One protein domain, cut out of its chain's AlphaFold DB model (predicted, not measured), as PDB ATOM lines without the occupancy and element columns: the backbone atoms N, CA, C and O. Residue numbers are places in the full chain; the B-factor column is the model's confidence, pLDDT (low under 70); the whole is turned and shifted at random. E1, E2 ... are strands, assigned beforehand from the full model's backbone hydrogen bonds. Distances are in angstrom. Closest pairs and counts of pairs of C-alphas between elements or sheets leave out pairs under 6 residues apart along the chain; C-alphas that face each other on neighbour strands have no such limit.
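This is residues 167 to 238 of the 691 residues of an uncharacterized protein of Firmicutes bacterium (UniProt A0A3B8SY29). A long, narrow rod is built on one strongly twisted sheet, curled like part of a barrel, with the long strands E2 and E6 in the middle, E5 along one edge and short E3 at the other edge. Short E1 and E4 lie side by side near the end of the rod where E5 begins and E6 ends. The printed part has 72 residues, with no named helix and six named strands, E1 to E6 in chain order; the sheet's order is E3, E2, E6, E5, all antiparallel, and the class is all strand. It is loose, with a radius of gyration of the C-alphas of 14.6 A and spans of 48 by 20 by 14 A.

E1 is residues 167 to 169, from C-alpha 167 at (-52.793, 46.130, 31.488). E2, residues 172 to 182, is 30.6 A long. E3 is residues 187 to 190 and E4 residues 196 to 198. E5, residues 202 to 212, is 26.7 A long and bends by 52 degrees at residue 206. E6, residues 224 to 237, is 39.9 A long and ends at C-alpha 237, (-41.902, 56.298, 35.929).

E2 and E6 are antiparallel at 154 degrees, with N 177 and O 229 2.8 A apart. E3 and E2 form a hairpin at 130 degrees, with N 180 and O 189 2.8 A apart. E5 and E6 form another at 148 degrees, with N 205 and O 234 2.7 A apart. E1 and E4 pair with no named strand; their closest C-alphas, those of Gln 169 and Cys 198, are 4.4 A apart. E3 and E5 are apart.

The two farthest C-alphas, of Gly 201 and Gly 221, are 47.9 A apart. The printed part has no cut. The link from E5 to E6 is long, 11 residues. Mean pLDDT of the printed part is 76.0, with residues 190 to 195, 213 to 220 and 238 under 70.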
ATOM      1  N   SER A 167     -52.615  44.684  31.672       81.94
ATOM      2  CA  SER A 167     -52.793  46.130  31.488       81.94
ATOM      3  C   SER A 167     -52.458  46.904  32.759       81.94
ATOM      4  O   SER A 167     -52.395  46.332  33.848       81.94
ATOM      5  N   ASN A 168     -52.217  48.209  32.615       77.06
ATOM      6  CA  ASN A 168     -52.035  49.153  33.721       77.06
ATOM      7  C   ASN A 168     -50.887  48.809  34.699       77.06
ATOM      8  O   ASN A 168     -51.018  48.945  35.914       77.06
ATOM      9  N   GLN A 169     -49.749  48.341  34.181       80.69
ATOM     10  CA  GLN A 169     -48.615  47.909  35.005       80.69
ATOM     11  C   GLN A 169     -47.756  49.096  35.482       80.69
ATOM     12  O   GLN A 169     -47.474  50.022  34.722       80.69
ATOM     13  N   THR A 170     -47.315  49.070  36.742       77.88
ATOM     14  CA  THR A 170     -46.500  50.131  37.382       77.88
ATOM     15  C   THR A 170     -45.110  49.658  37.823       77.88
ATOM     16  O   THR A 170     -44.337  50.443  38.367       77.88
ATOM     17  N   SER A 171     -44.790  48.377  37.616       79.38
ATOM     18  CA  SER A 171     -43.510  47.759  37.984       79.38
ATOM     19  C   SER A 171     -43.159  46.610  37.025       79.38
ATOM     20  O   SER A 171     -43.648  46.580  35.894       79.38
ATOM     21  N   THR A 172     -42.277  45.698  37.434       83.56
ATOM     22  CA  THR A 172     -41.900  44.507  36.665       83.56
ATOM     23  C   THR A 172     -43.036  43.487  36.620       83.56
ATOM     24  O   THR A 172     -43.564  43.103  37.658       83.56
ATOM     25  N   PHE A 173     -43.371  43.002  35.427       80.50
ATOM     26  CA  PHE A 173     -44.393  41.983  35.200       80.50
ATOM     27  C   PHE A 173     -43.905  40.935  34.198       80.50
ATOM     28  O   PHE A 173     -42.988  41.182  33.415       80.50
ATOM     29  N   THR A 174     -44.527  39.759  34.211       84.81
ATOM     30  CA  THR A 174     -44.209  38.657  33.298       84.81
ATOM     31  C   THR A 174     -45.430  38.277  32.488       84.81
ATOM     32  O   THR A 174     -46.518  38.142  33.041       84.81
ATOM     33  N   VAL A 175     -45.245  38.060  31.192       80.25
ATOM     34  CA  VAL A 175     -46.281  37.548  30.298       80.25
ATOM     35  C   VAL A 175     -45.784  36.359  29.506       80.25
ATOM     36  O   VAL A 175     -44.599  36.217  29.209       80.25
ATOM     37  N   GLU A 176     -46.731  35.511  29.150       81.56
ATOM     38  CA  GLU A 176     -46.498  34.299  28.390       81.56
ATOM     39  C   GLU A 176     -46.809  34.534  26.914       81.56
ATOM     40  O   GLU A 176     -47.854  35.090  26.573       81.56
ATOM     41  N   ARG A 177     -45.898  34.151  26.021       80.12
ATOM     42  CA  ARG A 177     -46.044  34.322  24.572       80.12
ATOM     43  C   ARG A 177     -45.734  33.020  23.850       80.12
ATOM     44  O   ARG A 177     -44.761  32.342  24.181       80.12
ATOM     45  N   CYS A 178     -46.553  32.698  22.857       79.38
ATOM     46  CA  CYS A 178     -46.350  31.561  21.981       79.38
ATOM     47  C   CYS A 178     -45.503  31.998  20.773       79.38
ATOM     48  O   CYS A 178     -45.864  32.915  20.028       79.38
ATOM     49  N   TYR A 179     -44.372  31.331  20.567       80.31
ATOM     50  CA  TYR A 179     -43.491  31.552  19.418       80.31
ATOM     51  C   TYR A 179     -43.443  30.303  18.545       80.31
ATOM     52  O   TYR A 179     -43.525  29.186  19.050       80.31
ATOM     53  N   ILE A 180     -43.287  30.494  17.237       82.25
ATOM     54  CA  ILE A 180     -43.099  29.415  16.270       82.25
ATOM     55  C   ILE A 180     -41.619  29.362  15.903       82.25
ATOM     56  O   ILE A 180     -41.066  30.355  15.422       82.25
ATOM     57  N   LYS A 181     -40.991  28.200  16.088       81.06
ATOM     58  CA  LYS A 181     -39.634  27.908  15.614       81.06
ATOM     59  C   LYS A 181     -39.639  26.975  14.413       81.06
ATOM     60  O   LYS A 181     -40.522  26.131  14.301       81.06
ATOM     61  N   ASN A 182     -38.648  27.118  13.535       81.25
ATOM     62  CA  ASN A 182     -38.388  26.174  12.446       81.25
ATOM     63  C   ASN A 182     -37.404  25.061  12.861       81.25
ATOM     64  O   ASN A 182     -36.863  25.077  13.968       81.25
ATOM     65  N   SER A 183     -37.136  24.116  11.953       78.44
ATOM     66  CA  SER A 183     -36.198  22.991  12.145       78.44
ATOM     67  C   SER A 183     -34.785  23.394  12.586       78.44
ATOM     68  O   SER A 183     -34.102  22.601  13.225       78.44
ATOM     69  N   ASN A 184     -34.357  24.626  12.294       77.31
ATOM     70  CA  ASN A 184     -33.042  25.157  12.661       77.31
ATOM     71  C   ASN A 184     -33.058  25.864  14.028       77.31
ATOM     72  O   ASN A 184     -32.127  26.590  14.370       77.31
ATOM     73  N   ASN A 185     -34.130  25.677  14.804       71.56
ATOM     74  CA  ASN A 185     -34.363  26.293  16.105       71.56
ATOM     75  C   ASN A 185     -34.404  27.837  16.068       71.56
ATOM     76  O   ASN A 185     -34.218  28.489  17.102       71.56
ATOM     77  N   THR A 186     -34.679  28.432  14.899       76.38
ATOM     78  CA  THR A 186     -34.857  29.882  14.755       76.38
ATOM     79  C   THR A 186     -36.333  30.252  14.814       76.38
ATOM     80  O   THR A 186     -37.196  29.535  14.306       76.38
ATOM     81  N   VAL A 187     -36.641  31.372  15.471       77.62
ATOM     82  CA  VAL A 187     -38.008  31.899  15.567       77.62
ATOM     83  C   VAL A 187     -38.427  32.440  14.200       77.62
ATOM     84  O   VAL A 187     -37.761  33.317  13.655       77.62
ATOM     85  N   VAL A 188     -39.528  31.923  13.656       76.06
ATOM     86  CA  VAL A 188     -40.072  32.305  12.339       76.06
ATOM     87  C   VAL A 188     -41.371  33.102  12.427       76.06
ATOM     88  O   VAL A 188     -41.713  33.806  11.484       76.06
ATOM     89  N   ALA A 189     -42.080  33.029  13.556       70.62
ATOM     90  CA  ALA A 189     -43.232  33.877  13.839       70.62
ATOM     91  C   ALA A 189     -43.456  34.009  15.353       70.62
ATOM     92  O   ALA A 189     -43.187  33.081  16.117       70.62
ATOM     93  N   ALA A 190     -43.963  35.161  15.782       68.19
ATOM     94  CA  ALA A 190     -44.433  35.408  17.142       68.19
ATOM     95  C   ALA A 190     -45.940  35.669  17.088       68.19
ATOM     96  O   ALA A 190     -46.391  36.385  16.192       68.19
ATOM     97  N   SER A 191     -46.716  35.128  18.031       64.38
ATOM     98  CA  SER A 191     -48.123  35.517  18.172       64.38
ATOM     99  C   SER A 191     -48.214  37.035  18.372       64.38
ATOM    100  O   SER A 191     -47.614  37.578  19.308       64.38
ATOM    101  N   THR A 192     -48.924  37.728  17.486       55.94
ATOM    102  CA  THR A 192     -49.048  39.185  17.512       55.94
ATOM    103  C   THR A 192     -50.050  39.616  18.585       55.94
ATOM    104  O   THR A 192     -51.171  39.126  18.655       55.94
ATOM    105  N   GLY A 193     -49.626  40.532  19.458       60.06
ATOM    106  CA  GLY A 193     -50.447  41.094  20.531       60.06
ATOM    107  C   GLY A 193     -49.608  41.934  21.494       60.06
ATOM    108  O   GLY A 193     -48.428  41.651  21.723       60.06
ATOM    109  N   THR A 194     -50.186  42.993  22.058       61.78
ATOM    110  CA  THR A 194     -49.497  43.871  23.018       61.78
ATOM    111  C   THR A 194     -49.049  43.048  24.236       61.78
ATOM    112  O   THR A 194     -49.851  42.315  24.808       61.78
ATOM    113  N   PHE A 195     -47.769  43.124  24.635       68.25
ATOM    114  CA  PHE A 195     -47.243  42.448  25.844       68.25
ATOM    115  C   PHE A 195     -48.050  42.842  27.081       68.25
ATOM    116  O   PHE A 195     -48.507  42.008  27.855       68.25
ATOM    117  N   GLY A 196     -48.272  44.145  27.184       72.00
ATOM    118  CA  GLY A 196     -49.130  44.773  28.154       72.00
ATOM    119  C   GLY A 196     -49.083  46.285  28.005       72.00
ATOM    120  O   GLY A 196     -48.344  46.794  27.161       72.00
ATOM    121  N   THR A 197     -49.853  47.012  28.803       80.00
ATOM    122  CA  THR A 197     -49.780  48.479  28.865       80.00
ATOM    123  C   THR A 197     -49.261  48.917  30.228       80.00
ATOM    124  O   THR A 197     -49.672  48.378  31.256       80.00
ATOM    125  N   CYS A 198     -48.345  49.887  30.250       78.25
ATOM    126  CA  CYS A 198     -47.985  50.551  31.499       78.25
ATOM    127  C   CYS A 198     -49.111  51.497  31.925       78.25
ATOM    128  O   CYS A 198     -49.860  52.004  31.087       78.25
ATOM    129  N   ALA A 199     -49.232  51.722  33.228       76.12
ATOM    130  CA  ALA A 199     -50.141  52.716  33.777       76.12
ATOM    131  C   ALA A 199     -49.794  54.131  33.286       76.12
ATOM    132  O   ALA A 199     -48.651  54.416  32.921       76.12
ATOM    133  N   SER A 200     -50.769  55.040  33.321       73.38
ATOM    134  CA  SER A 200     -50.553  56.448  32.963       73.38
ATOM    135  C   SER A 200     -49.378  57.052  33.752       73.38
ATOM    136  O   SER A 200     -49.304  56.927  34.976       73.38
ATOM    137  N   GLY A 201     -48.430  57.676  33.046       72.12
ATOM    138  CA  GLY A 201     -47.201  58.235  33.625       72.12
ATOM    139  C   GLY A 201     -46.035  57.248  33.794       72.12
ATOM    140  O   GLY A 201     -44.960  57.666  34.220       72.12
ATOM    141  N   TYR A 202     -46.206  55.970  33.446       79.25
ATOM    142  CA  TYR A 202     -45.139  54.969  33.411       79.25
ATOM    143  C   TYR A 202     -44.799  54.618  31.961       79.25
ATOM    144  O   TYR A 202     -45.683  54.420  31.129       79.25
ATOM    145  N   THR A 203     -43.511  54.517  31.657       80.75
ATOM    146  CA  THR A 203     -43.009  54.078  30.356       80.75
ATOM    147  C   THR A 203     -42.534  52.633  30.440       80.75
ATOM    148  O   THR A 203     -42.016  52.182  31.465       80.75
ATOM    149  N   MET A 204     -42.736  51.883  29.356       84.44
ATOM    150  CA  MET A 204     -42.245  50.511  29.261       84.44
ATOM    151  C   MET A 204     -40.725  50.541  29.083       84.44
ATOM    152  O   MET A 204     -40.221  51.067  28.094       84.44
ATOM    153  N   GLY A 205     -40.015  50.002  30.067       78.31
ATOM    154  CA  GLY A 205     -38.582  49.744  30.033       78.31
ATOM    155  C   GLY A 205     -38.233  48.462  29.269       78.31
ATOM    156  O   GLY A 205     -39.044  47.911  28.521       78.31
ATOM    157  N   GLY A 206     -36.995  47.996  29.452       74.81
ATOM    158  CA  GLY A 206     -36.444  46.837  28.746       74.81
ATOM    159  C   GLY A 206     -37.262  45.552  28.930       74.81
ATOM    160  O   GLY A 206     -37.912  45.340  29.955       74.81
ATOM    161  N   LYS A 207     -37.223  44.691  27.909       83.94
ATOM    162  CA  LYS A 207     -37.831  43.356  27.924       83.94
ATOM    163  C   LYS A 207     -36.734  42.308  28.075       83.94
ATOM    164  O   LYS A 207     -35.734  42.370  27.363       83.94
ATOM    165  N   THR A 208     -36.949  41.328  28.941       83.94
ATOM    166  CA  THR A 208     -36.014  40.226  29.191       83.94
ATOM    167  C   THR A 208     -36.759  38.903  29.115       83.94
ATOM    168  O   THR A 208     -37.837  38.759  29.682       83.94
ATOM    169  N   ILE A 209     -36.209  37.914  28.415       80.94
ATOM    170  CA  ILE A 209     -36.766  36.558  28.407       80.94
ATOM    171  C   ILE A 209     -36.321  35.868  29.699       80.94
ATOM    172  O   ILE A 209     -35.124  35.714  29.920       80.94
ATOM    173  N   LEU A 210     -37.269  35.480  30.558       77.00
ATOM    174  CA  LEU A 210     -36.973  34.771  31.812       77.00
ATOM    175  C   LEU A 210     -36.880  33.266  31.617       77.00
ATOM    176  O   LEU A 210     -36.076  32.602  32.260       77.00
ATOM    177  N   SER A 211     -37.719  32.728  30.737       77.25
ATOM    178  CA  SER A 211     -37.627  31.339  30.323       77.25
ATOM    179  C   SER A 211     -37.962  31.246  28.850       77.25
ATOM    180  O   SER A 211     -39.065  31.612  28.431       77.25
ATOM    181  N   ASP A 212     -37.033  30.720  28.068       74.50
ATOM    182  CA  ASP A 212     -37.325  30.289  26.714       74.50
ATOM    183  C   ASP A 212     -37.652  28.799  26.760       74.50
ATOM    184  O   ASP A 212     -36.749  27.962  26.796       74.50
ATOM    185  N   GLY A 213     -38.941  28.455  26.752       68.88
ATOM    186  CA  GLY A 213     -39.358  27.066  26.606       68.88
ATOM    187  C   GLY A 213     -38.937  26.478  25.263       68.88
ATOM    188  O   GLY A 213     -39.018  25.276  25.104       68.88
ATOM    189  N   CYS A 214     -38.449  27.269  24.304       66.38
ATOM    190  CA  CYS A 214     -37.817  26.761  23.098       66.38
ATOM    191  C   CYS A 214     -36.289  26.562  23.210       66.38
ATOM    192  O   CYS A 214     -35.654  26.191  22.212       66.38
ATOM    193  N   SER A 215     -35.650  26.888  24.334       62.56
ATOM    194  CA  SER A 215     -34.205  26.694  24.490       62.56
ATOM    195  C   SER A 215     -33.931  25.231  24.852       62.56
ATOM    196  O   SER A 215     -34.516  24.688  25.782       62.56
ATOM    197  N   ASN A 216     -33.084  24.561  24.065       57.81
ATOM    198  CA  ASN A 216     -32.677  23.157  24.245       57.81
ATOM    199  C   ASN A 216     -33.765  22.072  24.078       57.81
ATOM    200  O   ASN A 216     -33.545  20.931  24.483       57.81
ATOM    201  N   LEU A 217     -34.901  22.362  23.434       60.31
ATOM    202  CA  LEU A 217     -35.860  21.318  23.050       60.31
ATOM    203  C   LEU A 217     -35.489  20.689  21.701       60.31
ATOM    204  O   LEU A 217     -35.343  21.386  20.699       60.31
ATOM    205  N   SER A 218     -35.386  19.358  21.658       65.12
ATOM    206  CA  SER A 218     -35.177  18.623  20.406       65.12
ATOM    207  C   SER A 218     -36.352  18.849  19.450       65.12
ATOM    208  O   SER A 218     -37.501  18.593  19.813       65.12
ATOM    209  N   MET A 219     -36.078  19.287  18.217       68.50
ATOM    210  CA  MET A 219     -37.094  19.408  17.162       68.50
ATOM    211  C   MET A 219     -37.668  18.051  16.761       68.50
ATOM    212  O   MET A 219     -38.731  18.017  16.152       68.50
ATOM    213  N   ASN A 220     -36.982  16.946  17.092       68.00
ATOM    214  CA  ASN A 220     -37.366  15.596  16.698       68.00
ATOM    215  C   ASN A 220     -37.795  15.596  15.201       68.00
ATOM    216  O   ASN A 220     -38.898  15.217  14.864       68.00
ATOM    217  N   GLY A 221     -37.030  16.169  14.269       72.81
ATOM    218  CA  GLY A 221     -37.414  16.196  12.841       72.81
ATOM    219  C   GLY A 221     -38.636  17.050  12.431       72.81
ATOM    220  O   GLY A 221     -38.952  17.080  11.244       72.81
ATOM    221  N   LEU A 222     -39.309  17.769  13.343       77.94
ATOM    222  CA  LEU A 222     -40.355  18.746  12.996       77.94
ATOM    223  C   LEU A 222     -39.786  19.880  12.136       77.94
ATOM    224  O   LEU A 222     -38.706  20.405  12.422       77.94
ATOM    225  N   SER A 223     -40.553  20.337  11.145       81.19
ATOM    226  CA  SER A 223     -40.202  21.556  10.404       81.19
ATOM    227  C   SER A 223     -40.699  22.825  11.098       81.19
ATOM    228  O   SER A 223     -40.131  23.896  10.863       81.19
ATOM    229  N   LYS A 224     -41.706  22.714  11.983       82.38
ATOM    230  CA  LYS A 224     -42.231  23.807  12.819       82.38
ATOM    231  C   LYS A 224     -42.623  23.329  14.224       82.38
ATOM    232  O   LYS A 224     -43.151  22.230  14.370       82.38
ATOM    233  N   ARG A 225     -42.408  24.165  15.246       80.56
ATOM    234  CA  ARG A 225     -42.821  23.917  16.643       80.56
ATOM    235  C   ARG A 225     -43.365  25.177  17.311       80.56
ATOM    236  O   ARG A 225     -42.743  26.232  17.201       80.56
ATOM    237  N   TYR A 226     -44.478  25.054  18.026       80.88
ATOM    238  CA  TYR A 226     -45.034  26.081  18.905       80.88
ATOM    239  C   TYR A 226     -44.416  25.946  20.298       80.88
ATOM    240  O   TYR A 226     -44.483  24.884  20.899       80.88
ATOM    241  N   CYS A 227     -43.827  27.005  20.848       76.38
ATOM    242  CA  CYS A 227     -43.318  26.972  22.220       76.38
ATOM    243  C   CYS A 227     -43.863  28.100  23.087       76.38
ATOM    244  O   CYS A 227     -44.165  29.196  22.615       76.38
ATOM    245  N   LYS A 228     -43.831  27.834  24.393       80.00
ATOM    246  CA  LYS A 228     -44.067  28.780  25.481       80.00
ATOM    247  C   LYS A 228     -42.797  29.573  25.810       80.00
ATOM    248  O   LYS A 228     -41.781  28.983  26.166       80.00
ATOM    249  N   VAL A 229     -42.864  30.901  25.775       79.56
ATOM    250  CA  VAL A 229     -41.789  31.798  26.232       79.56
ATOM    251  C   VAL A 229     -42.340  32.743  27.295       79.56
ATOM    252  O   VAL A 229     -43.383  33.365  27.094       79.56
ATOM    253  N   ILE A 230     -41.638  32.868  28.421       81.50
ATOM    254  CA  ILE A 230     -41.981  33.809  29.491       81.50
ATOM    255  C   ILE A 230     -41.105  35.047  29.331       81.50
ATOM    256  O   ILE A 230     -39.879  34.985  29.457       81.50
ATOM    257  N   VAL A 231     -41.750  36.177  29.058       83.19
ATOM    258  CA  VAL A 231     -41.109  37.479  28.869       83.19
ATOM    259  C   VAL A 231     -41.421  38.359  30.065       83.19
ATOM    260  O   VAL A 231     -42.583  38.594  30.390       83.19
ATOM    261  N   GLN A 232     -40.384  38.878  30.702       86.56
ATOM    262  CA  GLN A 232     -40.474  39.936  31.690       86.56
ATOM    263  C   GLN A 232     -40.356  41.297  31.016       86.56
ATOM    264  O   GLN A 232     -39.511  41.510  30.147       86.56
ATOM    265  N   ALA A 233     -41.196  42.230  31.437       85.94
ATOM    266  CA  ALA A 233     -41.124  43.627  31.054       85.94
ATOM    267  C   ALA A 233     -41.251  44.498  32.303       85.94
ATOM    268  O   ALA A 233     -41.894  44.122  33.282       85.94
ATOM    269  N   THR A 234     -40.627  45.669  32.275       85.44
ATOM    270  CA  THR A 234     -40.650  46.616  33.395       85.44
ATOM    271  C   THR A 234     -41.419  47.867  33.014       85.44
ATOM    272  O   THR A 234     -41.173  48.414  31.944       85.44
ATOM    273  N   CYS A 235     -42.288  48.373  33.883       83.50
ATOM    274  CA  CYS A 235     -42.816  49.731  33.773       83.50
ATOM    275  C   CYS A 235     -42.110  50.632  34.787       83.50
ATOM    276  O   CYS A 235     -42.102  50.337  35.979       83.50
ATOM    277  N   SER A 236     -41.526  51.735  34.320       81.62
ATOM    278  CA  SER A 236     -40.820  52.708  35.160       81.62
ATOM    279  C   SER A 236     -41.370  54.110  34.938       81.62
ATOM    280  O   SER A 236     -41.661  54.499  33.810       81.62
ATOM    281  N   LYS A 237     -41.498  54.892  36.008       75.31
ATOM    282  CA  LYS A 237     -41.902  56.298  35.929       75.31
ATOM    283  C   LYS A 237     -40.697  57.130  35.486       75.31
ATOM    284  O   LYS A 237     -39.671  57.110  36.162       75.31
ATOM    285  N   GLY A 238     -40.796  57.820  34.350       55.84
ATOM    286  CA  GLY A 238     -39.715  58.672  33.844       55.84
ATOM    287  C   GLY A 238     -39.380  59.783  34.843       55.84
ATOM    288  O   GLY A 238     -40.265  60.537  35.245       55.84
TER     289      GLY A 238